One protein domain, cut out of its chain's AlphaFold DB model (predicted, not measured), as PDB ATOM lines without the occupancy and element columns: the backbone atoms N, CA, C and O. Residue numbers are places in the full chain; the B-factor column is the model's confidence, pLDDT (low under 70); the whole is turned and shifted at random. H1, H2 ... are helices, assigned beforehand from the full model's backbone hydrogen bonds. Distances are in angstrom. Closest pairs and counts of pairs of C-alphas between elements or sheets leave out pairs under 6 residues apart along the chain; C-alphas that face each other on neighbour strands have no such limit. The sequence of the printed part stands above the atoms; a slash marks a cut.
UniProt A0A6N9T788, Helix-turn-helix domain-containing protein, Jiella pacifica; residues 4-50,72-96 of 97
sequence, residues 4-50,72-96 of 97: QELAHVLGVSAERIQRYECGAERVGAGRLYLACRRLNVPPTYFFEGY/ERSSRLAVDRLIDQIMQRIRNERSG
ATOM      1  N   GLN A   4     115.082 185.920  36.764       75.88
ATOM      2  CA  GLN A   4     114.294 186.769  37.665       75.88
ATOM      3  C   GLN A   4     112.812 186.392  37.678       75.88
ATOM      4  O   GLN A   4     112.153 186.476  38.712       75.88
ATOM      5  N   GLU A   5     112.282 185.961  36.541       73.75
ATOM      6  CA  GLU A   5     110.886 185.568  36.446       73.75
ATOM      7  C   GLU A   5     110.671 184.173  37.045       73.75
ATOM      8  O   GLU A   5     109.696 183.964  37.764       73.75
ATOM      9  N   LEU A   6     111.620 183.247  36.859       74.62
ATOM     10  CA  LEU A   6     111.612 181.961  37.565       74.62
ATOM     11  C   LEU A   6     111.729 182.149  39.084       74.62
ATOM     12  O   LEU A   6     110.976 181.554  39.853       74.62
ATOM     13  N   ALA A   7     112.644 183.016  39.510       80.75
ATOM     14  CA  ALA A   7     112.813 183.424  40.898       80.75
ATOM     15  C   ALA A   7     111.500 183.963  41.487       80.75
ATOM     16  O   ALA A   7     111.086 183.542  42.568       80.75
ATOM     17  N   HIS A   8     110.789 184.807  40.735       81.88
ATOM     18  CA  HIS A   8     109.478 185.321  41.119       81.88
ATOM     19  C   HIS A   8     108.420 184.211  41.253       81.88
ATOM     20  O   HIS A   8     107.697 184.177  42.247       81.88
ATOM     21  N   VAL A   9     108.355 183.267  40.304       75.06
ATOM     22  CA  VAL A   9     107.412 182.130  40.347       75.06
ATOM     23  C   VAL A   9     107.678 181.216  41.546       75.06
ATOM     24  O   VAL A   9     106.735 180.755  42.192       75.06
ATOM     25  N   LEU A  10     108.951 180.972  41.863       76.31
ATOM     26  CA  LEU A  10     109.379 180.093  42.953       76.31
ATOM     27  C   LEU A  10     109.489 180.799  44.315       76.31
ATOM     28  O   LEU A  10     109.763 180.140  45.320       76.31
ATOM     29  N   GLY A  11     109.281 182.118  44.369       81.50
ATOM     30  CA  GLY A  11     109.416 182.911  45.593       81.50
ATOM     31  C   GLY A  11     110.839 182.895  46.165       81.50
ATOM     32  O   GLY A  11     111.024 182.848  47.381       81.50
ATOM     33  N   VAL A  12     111.851 182.870  45.298       83.69
ATOM     34  CA  VAL A  12     113.275 182.881  45.664       83.69
ATOM     35  C   VAL A  12     114.001 184.025  44.957       83.69
ATOM     36  O   VAL A  12     113.425 184.693  44.108       83.69
ATOM     37  N   SER A  13     115.259 184.291  45.310       85.88
ATOM     38  CA  SER A  13     116.084 185.260  44.583       85.88
ATOM     39  C   SER A  13     116.658 184.653  43.299       85.88
ATOM     40  O   SER A  13     116.857 183.441  43.215       85.88
ATOM     41  N   ALA A  14     116.984 185.498  42.315       81.88
ATOM     42  CA  ALA A  14     117.658 185.072  41.083       81.88
ATOM     43  C   ALA A  14     119.009 184.387  41.367       81.88
ATOM     44  O   ALA A  14     119.352 183.395  40.738       81.88
ATOM     45  N   GLU A  15     119.732 184.835  42.393       83.19
ATOM     46  CA  GLU A  15     120.963 184.183  42.846       83.19
ATOM     47  C   GLU A  15     120.711 182.759  43.371       83.19
ATOM     48  O   GLU A  15     121.503 181.848  43.150       83.19
ATOM     49  N   ARG A  16     119.570 182.534  44.037       83.00
ATOM     50  CA  ARG A  16     119.185 181.207  44.531       83.00
ATOM     51  C   ARG A  16     118.782 180.276  43.392       83.00
ATOM     52  O   ARG A  16     119.065 179.090  43.483       83.00
ATOM     53  N   ILE A  17     118.201 180.813  42.317       82.25
ATOM     54  CA  ILE A  17     118.013 180.077  41.060       82.25
ATOM     55  C   ILE A  17     119.363 179.649  40.488       82.25
ATOM     56  O   ILE A  17     119.541 178.465  40.239       82.25
ATOM     57  N   GLN A  18     120.341 180.556  40.398       79.12
ATOM     58  CA  GLN A  18     121.681 180.210  39.912       79.12
ATOM     59  C   GLN A  18     122.350 179.124  40.768       79.12
ATOM     60  O   GLN A  18     123.011 178.231  40.246       79.12
ATOM     61  N   ARG A  19     122.162 179.161  42.095       80.75
ATOM     62  CA  ARG A  19     122.658 178.104  42.990       80.75
ATOM     63  C   ARG A  19     121.939 176.776  42.803       80.75
ATOM     64  O   ARG A  19     122.573 175.742  42.977       80.75
ATOM     65  N   TYR A  20     120.654 176.789  42.469       78.06
ATOM     66  CA  TYR A  20     119.956 175.565  42.099       78.06
ATOM     67  C   TYR A  20     120.481 175.025  40.756       78.06
ATOM     68  O   TYR A  20     120.727 173.833  40.672       78.06
ATOM     69  N   GLU A  21     120.722 175.891  39.760       75.19
ATOM     70  CA  GLU A  21     121.215 175.528  38.410       75.19
ATOM     71  C   GLU A  21     122.638 174.959  38.400       75.19
ATOM     72  O   GLU A  21     123.012 174.234  37.486       75.19
ATOM     73  N   CYS A  22     123.456 175.330  39.384       74.88
ATOM     74  CA  CYS A  22     124.802 174.787  39.548       74.88
ATOM     75  C   CYS A  22     124.847 173.635  40.568       74.88
ATOM     76  O   CYS A  22     125.933 173.263  41.021       74.88
ATOM     77  N   GLY A  23     123.689 173.132  41.019       67.75
ATOM     78  CA  GLY A  23     123.589 172.079  42.032       67.75
ATOM     79  C   GLY A  23     124.196 172.433  43.399       67.75
ATOM     80  O   GLY A  23     124.544 171.535  44.170       67.75
ATOM     81  N   ALA A  24     124.361 173.724  43.706       70.75
ATOM     82  CA  ALA A  24     124.921 174.221  44.964       70.75
ATOM     83  C   ALA A  24     123.892 174.238  46.108       70.75
ATOM     84  O   ALA A  24     124.265 174.256  47.279       70.75
ATOM     85  N   GLU A  25     122.594 174.227  45.790       74.00
ATOM     86  CA  GLU A  25     121.514 174.158  46.773       74.00
ATOM     87  C   GLU A  25     120.413 173.195  46.292       74.00
ATOM     88  O   GLU A  25     120.102 173.135  45.105       74.00
ATOM     89  N   ARG A  26     119.807 172.424  47.207       74.94
ATOM     90  CA  ARG A  26     118.710 171.501  46.870       74.94
ATOM     91  C   ARG A  26     117.368 172.234  46.873       74.94
ATOM     92  O   ARG A  26     117.071 173.012  47.783       74.94
ATOM     93  N   VAL A  27     116.512 171.936  45.896       76.75
ATOM     94  CA  VAL A  27     115.124 172.416  45.896       76.75
ATOM     95  C   VAL A  27     114.316 171.585  46.892       76.75
ATOM     96  O   VAL A  27     114.110 170.389  46.709       76.75
ATOM     97  N   GLY A  28     113.842 172.218  47.966       77.69
ATOM     98  CA  GLY A  28     112.961 171.553  48.927       77.69
ATOM     99  C   GLY A  28     111.604 171.187  48.314       77.69
ATOM    100  O   GLY A  28     111.062 171.942  47.502       77.69
ATOM    101  N   ALA A  29     111.010 170.077  48.764       77.75
ATOM    102  CA  ALA A  29     109.736 169.551  48.254       77.75
ATOM    103  C   ALA A  29     108.596 170.589  48.234       77.75
ATOM    104  O   ALA A  29     107.818 170.640  47.287       77.75
ATOM    105  N   GLY A  30     108.529 171.479  49.231       81.62
ATOM    106  CA  GLY A  30     107.529 172.555  49.264       81.62
ATOM    107  C   GLY A  30     107.676 173.568  48.121       81.62
ATOM    108  O   GLY A  30     106.678 174.002  47.550       81.62
ATOM    109  N   ARG A  31     108.913 173.914  47.732       80.88
ATOM    110  CA  ARG A  31     109.171 174.807  46.588       80.88
ATOM    111  C   ARG A  31     108.875 174.114  45.267       80.88
ATOM    112  O   ARG A  31     108.260 174.721  44.396       80.88
ATOM    113  N   LEU A  32     109.252 172.842  45.155       79.69
ATOM    114  CA  LEU A  32     108.904 172.023  44.001       79.69
ATOM    115  C   LEU A  32     107.384 171.948  43.818       79.69
ATOM    116  O   LEU A  32     106.874 172.172  42.726       79.69
ATOM    117  N   TYR A  33     106.644 171.717  44.901       81.94
ATOM    118  CA  TYR A  33     105.186 171.681  44.878       81.94
ATOM    119  C   TYR A  33     104.566 173.015  44.430       81.94
ATOM    120  O   TYR A  33     103.639 173.030  43.619       81.94
ATOM    121  N   LEU A  34     105.095 174.149  44.903       82.12
ATOM    122  CA  LEU A  34     104.666 175.473  44.439       82.12
ATOM    123  C   LEU A  34     104.922 175.666  42.938       82.12
ATOM    124  O   LEU A  34     104.049 176.191  42.244       82.12
ATOM    125  N   ALA A  35     106.067 175.195  42.434       78.38
ATOM    126  CA  ALA A  35     106.376 175.191  41.006       78.38
ATOM    127  C   ALA A  35     105.340 174.380  40.215       78.38
ATOM    128  O   ALA A  35     104.738 174.894  39.275       78.38
ATOM    129  N   CYS A  36     105.060 173.150  40.655       82.62
ATOM    130  CA  CYS A  36     104.075 172.251  40.047       82.62
ATOM    131  C   CYS A  36     102.695 172.911  39.944       82.62
ATOM    132  O   CYS A  36     102.076 172.917  38.881       82.62
ATOM    133  N   ARG A  37     102.236 173.541  41.035       84.06
ATOM    134  CA  ARG A  37     100.952 174.254  41.072       84.06
ATOM    135  C   ARG A  37     100.889 175.435  40.111       84.06
ATOM    136  O   ARG A  37      99.829 175.691  39.552       84.06
ATOM    137  N   ARG A  38     101.986 176.177  39.952       81.31
ATOM    138  CA  ARG A  38     102.048 177.338  39.052       81.31
ATOM    139  C   ARG A  38     102.062 176.933  37.585       81.31
ATOM    140  O   ARG A  38     101.427 177.604  36.785       81.31
ATOM    141  N   LEU A  39     102.748 175.840  37.270       76.81
ATOM    142  CA  LEU A  39     102.893 175.295  35.916       76.81
ATOM    143  C   LEU A  39     101.755 174.342  35.534       76.81
ATOM    144  O   LEU A  39     101.744 173.802  34.432       76.81
ATOM    145  N   ASN A  40     100.830 174.095  36.465       81.06
ATOM    146  CA  ASN A  40      99.725 173.156  36.322       81.06
ATOM    147  C   ASN A  40     100.178 171.758  35.847       81.06
ATOM    148  O   ASN A  40      99.566 171.152  34.967       81.06
ATOM    149  N   VAL A  41     101.278 171.260  36.422       80.81
ATOM    150  CA  VAL A  41     101.821 169.917  36.161       80.81
ATOM    151  C   VAL A  41     101.844 169.092  37.449       80.81
ATOM    152  O   VAL A  41     102.028 169.655  38.533       80.81
ATOM    153  N   PRO A  42     101.664 167.762  37.378       80.81
ATOM    154  CA  PRO A  42     101.833 166.906  38.545       80.81
ATOM    155  C   PRO A  42     103.312 166.858  38.971       80.81
ATOM    156  O   PRO A  42     104.189 166.946  38.112       80.81
ATOM    157  N   PRO A  43     103.626 166.651  40.266       79.06
ATOM    158  CA  PRO A  43     105.008 166.523  40.734       79.06
ATOM    159  C   PRO A  43     105.817 165.461  39.990       79.06
ATOM    160  O   PRO A  43     106.999 165.666  39.740       79.06
ATOM    161  N   THR A  44     105.161 164.372  39.578       79.12
ATOM    162  CA  THR A  44     105.750 163.271  38.799       79.12
ATOM    163  C   THR A  44     106.395 163.723  37.493       79.12
ATOM    164  O   THR A  44     107.328 163.071  37.043       79.12
ATOM    165  N   TYR A  45     105.962 164.849  36.920       76.31
ATOM    166  CA  TYR A  45     106.530 165.425  35.700       76.31
ATOM    167  C   TYR A  45     108.040 165.694  35.812       76.31
ATOM    168  O   TYR A  45     108.786 165.469  34.865       76.31
ATOM    169  N   PHE A  46     108.500 166.133  36.987       72.00
ATOM    170  CA  PHE A  46     109.914 166.434  37.234       72.00
ATOM    171  C   PHE A  46     110.746 165.211  37.634       72.00
ATOM    172  O   PHE A  46     111.966 165.302  37.740       72.00
ATOM    173  N   PHE A  47     110.090 164.076  37.871       73.12
ATOM    174  CA  PHE A  47     110.732 162.804  38.202       73.12
ATOM    175  C   PHE A  47     110.653 161.806  37.039       73.12
ATOM    176  O   PHE A  47     111.029 160.646  37.186       73.12
ATOM    177  N   GLU A  48     110.165 162.231  35.875       67.88
ATOM    178  CA  GLU A  48     110.089 161.386  34.691       67.88
ATOM    179  C   GLU A  48     111.513 161.099  34.180       67.88
ATOM    180  O   GLU A  48     112.260 162.006  33.810       67.88
ATOM    181  N   GLY A  49     111.936 159.830  34.241       60.41
ATOM    182  CA  GLY A  49     113.327 159.431  33.986       60.41
ATOM    183  C   GLY A  49     114.287 159.665  35.161       60.41
ATOM    184  O   GLY A  49     115.502 159.550  34.985       60.41
ATOM    185  N   TYR A  50     113.769 159.993  36.350       64.38
ATOM    186  CA  TYR A  50     114.526 159.925  37.596       64.38
ATOM    187  C   TYR A  50     114.509 158.483  38.108       64.38
ATOM    188  O   TYR A  50     113.558 158.036  38.747       64.38
ATOM    189  N   GLU A  72     125.447 161.654  44.674       52.38
ATOM    190  CA  GLU A  72     125.462 163.121  44.631       52.38
ATOM    191  C   GLU A  72     125.401 163.653  43.196       52.38
ATOM    192  O   GLU A  72     124.798 164.697  42.939       52.38
ATOM    193  N   ARG A  73     125.998 162.930  42.240       51.19
ATOM    194  CA  ARG A  73     126.020 163.327  40.827       51.19
ATOM    195  C   ARG A  73     124.651 163.149  40.171       51.19
ATOM    196  O   ARG A  73     124.208 164.062  39.477       51.19
ATOM    197  N   SER A  74     123.952 162.043  40.445       53.81
ATOM    198  CA  SER A  74     122.556 161.845  40.017       53.81
ATOM    199  C   SER A  74     121.606 162.862  40.650       53.81
ATOM    200  O   SER A  74     120.744 163.411  39.967       53.81
ATOM    201  N   SER A  75     121.800 163.181  41.934       56.47
ATOM    202  CA  SER A  75     121.008 164.203  42.634       56.47
ATOM    203  C   SER A  75     121.210 165.607  42.052       56.47
ATOM    204  O   SER A  75     120.239 166.343  41.894       56.47
ATOM    205  N   ARG A  76     122.451 165.975  41.698       58.97
ATOM    206  CA  ARG A  76     122.766 167.250  41.031       58.97
ATOM    207  C   ARG A  76     122.133 167.332  39.640       58.97
ATOM    208  O   ARG A  76     121.400 168.274  39.366       58.97
ATOM    209  N   LEU A  77     122.305 166.292  38.818       59.53
ATOM    210  CA  LEU A  77     121.710 166.225  37.476       59.53
ATOM    211  C   LEU A  77     120.179 166.314  37.501       59.53
ATOM    212  O   LEU A  77     119.584 166.882  36.589       59.53
ATOM    213  N   ALA A  78     119.535 165.758  38.528       62.41
ATOM    214  CA  ALA A  78     118.090 165.836  38.680       62.41
ATOM    215  C   ALA A  78     117.609 167.263  38.985       62.41
ATOM    216  O   ALA A  78     116.594 167.684  38.439       62.41
ATOM    217  N   VAL A  79     118.336 168.023  39.813       64.25
ATOM    218  CA  VAL A  79     117.986 169.416  40.142       64.25
ATOM    219  C   VAL A  79     118.209 170.339  38.946       64.25
ATOM    220  O   VAL A  79     117.324 171.136  38.631       64.25
ATOM    221  N   ASP A  80     119.335 170.186  38.250       66.12
ATOM    222  CA  ASP A  80     119.651 170.986  37.063       66.12
ATOM    223  C   ASP A  80     118.586 170.764  35.975       66.12
ATOM    224  O   ASP A  80     117.987 171.716  35.469       66.12
ATOM    225  N   ARG A  81     118.223 169.496  35.716       67.81
ATOM    226  CA  ARG A  81     117.129 169.157  34.789       67.81
ATOM    227  C   ARG A  81     115.787 169.725  35.231       67.81
ATOM    228  O   ARG A  81     115.024 170.177  34.387       67.81
ATOM    229  N   LEU A  82     115.481 169.701  36.525       72.44
ATOM    230  CA  LEU A  82     114.206 170.177  37.060       72.44
ATOM    231  C   LEU A  82     114.013 171.671  36.791       72.44
ATOM    232  O   LEU A  82     112.935 172.095  36.375       72.44
ATOM    233  N   ILE A  83     115.064 172.465  36.973       73.06
ATOM    234  CA  ILE A  83     115.039 173.901  36.683       73.06
ATOM    235  C   ILE A  83     114.905 174.143  35.185       73.06
ATOM    236  O   ILE A  83     114.066 174.950  34.780       73.06
ATOM    237  N   ASP A  84     115.658 173.409  34.368       73.75
ATOM    238  CA  ASP A  84     115.570 173.496  32.911       73.75
ATOM    239  C   ASP A  84     114.162 173.160  32.404       73.75
ATOM    240  O   ASP A  84     113.605 173.866  31.561       73.75
ATOM    241  N   GLN A  85     113.535 172.122  32.959       74.00
ATOM    242  CA  GLN A  85     112.191 171.687  32.584       74.00
ATOM    243  C   GLN A  85     111.131 172.722  32.998       74.00
ATOM    244  O   GLN A  85     110.227 173.028  32.214       74.00
ATOM    245  N   ILE A  86     111.274 173.329  34.186       75.06
ATOM    246  CA  ILE A  86     110.441 174.465  34.612       75.06
ATOM    247  C   ILE A  86     110.611 175.638  33.634       75.06
ATOM    248  O   ILE A  86     109.619 176.190  33.147       75.06
ATOM    249  N   MET A  87     111.850 176.006  33.306       72.69
ATOM    250  CA  MET A  87     112.162 177.120  32.405       72.69
ATOM    251  C   MET A  87     111.593 176.905  31.003       72.69
ATOM    252  O   MET A  87     111.039 177.830  30.397       72.69
ATOM    253  N   GLN A  88     111.698 175.683  30.487       71.69
ATOM    254  CA  GLN A  88     111.180 175.321  29.176       71.69
ATOM    255  C   GLN A  88     109.646 175.360  29.147       71.69
ATOM    256  O   GLN A  88     109.061 175.869  28.190       71.69
ATOM    257  N   ARG A  89     108.974 174.895  30.209       71.75
ATOM    258  CA  ARG A  89     107.508 174.904  30.281       71.75
ATOM    259  C   ARG A  89     106.939 176.320  30.328       71.75
ATOM    260  O   ARG A  89     106.020 176.612  29.564       71.75
ATOM    261  N   ILE A  90     107.521 177.207  31.141       67.62
ATOM    262  CA  ILE A  90     107.102 178.618  31.219       67.62
ATOM    263  C   ILE A  90     107.297 179.324  29.870       67.62
ATOM    264  O   ILE A  90     106.463 180.127  29.451       67.62
ATOM    265  N   ARG A  91     108.393 179.018  29.159       68.00
ATOM    266  CA  ARG A  91     108.647 179.552  27.813       68.00
ATOM    267  C   ARG A  91     107.546 179.145  26.834       68.00
ATOM    268  O   ARG A  91     107.035 180.000  26.118       68.00
ATOM    269  N   ASN A  92     107.157 177.872  26.849       69.56
ATOM    270  CA  ASN A  92     106.126 177.344  25.958       69.56
ATOM    271  C   ASN A  92     104.738 177.949  26.234       69.56
ATOM    272  O   ASN A  92     103.987 178.178  25.293       69.56
ATOM    273  N   GLU A  93     104.404 178.257  27.491       67.00
ATOM    274  CA  GLU A  93     103.128 178.909  27.838       67.00
ATOM    275  C   GLU A  93     103.030 180.357  27.340       67.00
ATOM    276  O   GLU A  93     101.940 180.822  27.026       67.00
ATOM    277  N   ARG A  94     104.158 181.066  27.211       59.69
ATOM    278  CA  ARG A  94     104.189 182.441  26.682       59.69
ATOM    279  C   ARG A  94     104.174 182.530  25.161       59.69
ATOM    280  O   ARG A  94     103.774 183.558  24.635       59.69
ATOM    281  N   SER A  95     104.630 181.495  24.460       57.69
ATOM    282  CA  SER A  95     104.602 181.451  22.992       57.69
ATOM    283  C   SER A  95     103.258 180.985  22.422       57.69
ATOM    284  O   SER A  95     103.085 181.016  21.208       57.69
ATOM    285  N   GLY A  96     102.327 180.538  23.272       54.16
ATOM    286  CA  GLY A  96     100.993 180.073  22.880       54.16
ATOM    287  C   GLY A  96      99.854 181.068  23.128       54.16
ATOM    288  O   GLY A  96      98.701 180.651  23.048       54.16
TER     289      GLY A  96
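Overview. This is residues 4 to 50 and 72 to 96 of the 97 residues of the protein "Helix-turn-helix domain-containing protein" of Jiella pacifica (UniProt A0A6N9T788). Four shorter helices, H1 to H4, wrap partly round one long helix, H5, with H3 running nearly along it. The printed part has 72 residues, with five named helices in the order H1 to H5 and no named strand: all helix. It is compact, radius of gyration of the C-alphas 11.6 A, spanning 36 by 27 by 21 A.

Along the chain. H1 is residues 4 to 10, from C-alpha 4 at (114.294, 186.769, 37.665). H2 is 14 to 21, H3 29 to 39, 15.2 A long, and H4 43 to 47. H5, 72 to 94, is 33.9 A long and ends at C-alpha 94, (104.189, 182.441, 26.682).

Arrangement. H5 touches H3 at a shallow tilt of 23 degrees, the same way; closest C-alphas Leu 39 and Ile 90, 7.1 A. H2 touches H5 at a steep 54 degrees, opposite ways; Glu 21 and Asp 80, C-alphas 5.0 A apart, are closest. H1 touches H3, closest C-alphas Leu 10 and Ala 35, 6.1 A. H4 is apart from H1 and H2. Every O i to N i+4 pair is within hydrogen-bond range in H1, H2, H3 and H5; H4 has 0 of 1, but 2 of 2 O i to N i+3 pairs.

Size, cuts and confidence. Residues 51 to 71 are not printed; C-alphas 50 and 72 are 13.4 A apart. Of the links printed whole, none is long. The model's pLDDT is under 70 at residues 23, 48 to 50, 72 to 81 and 90 to 96.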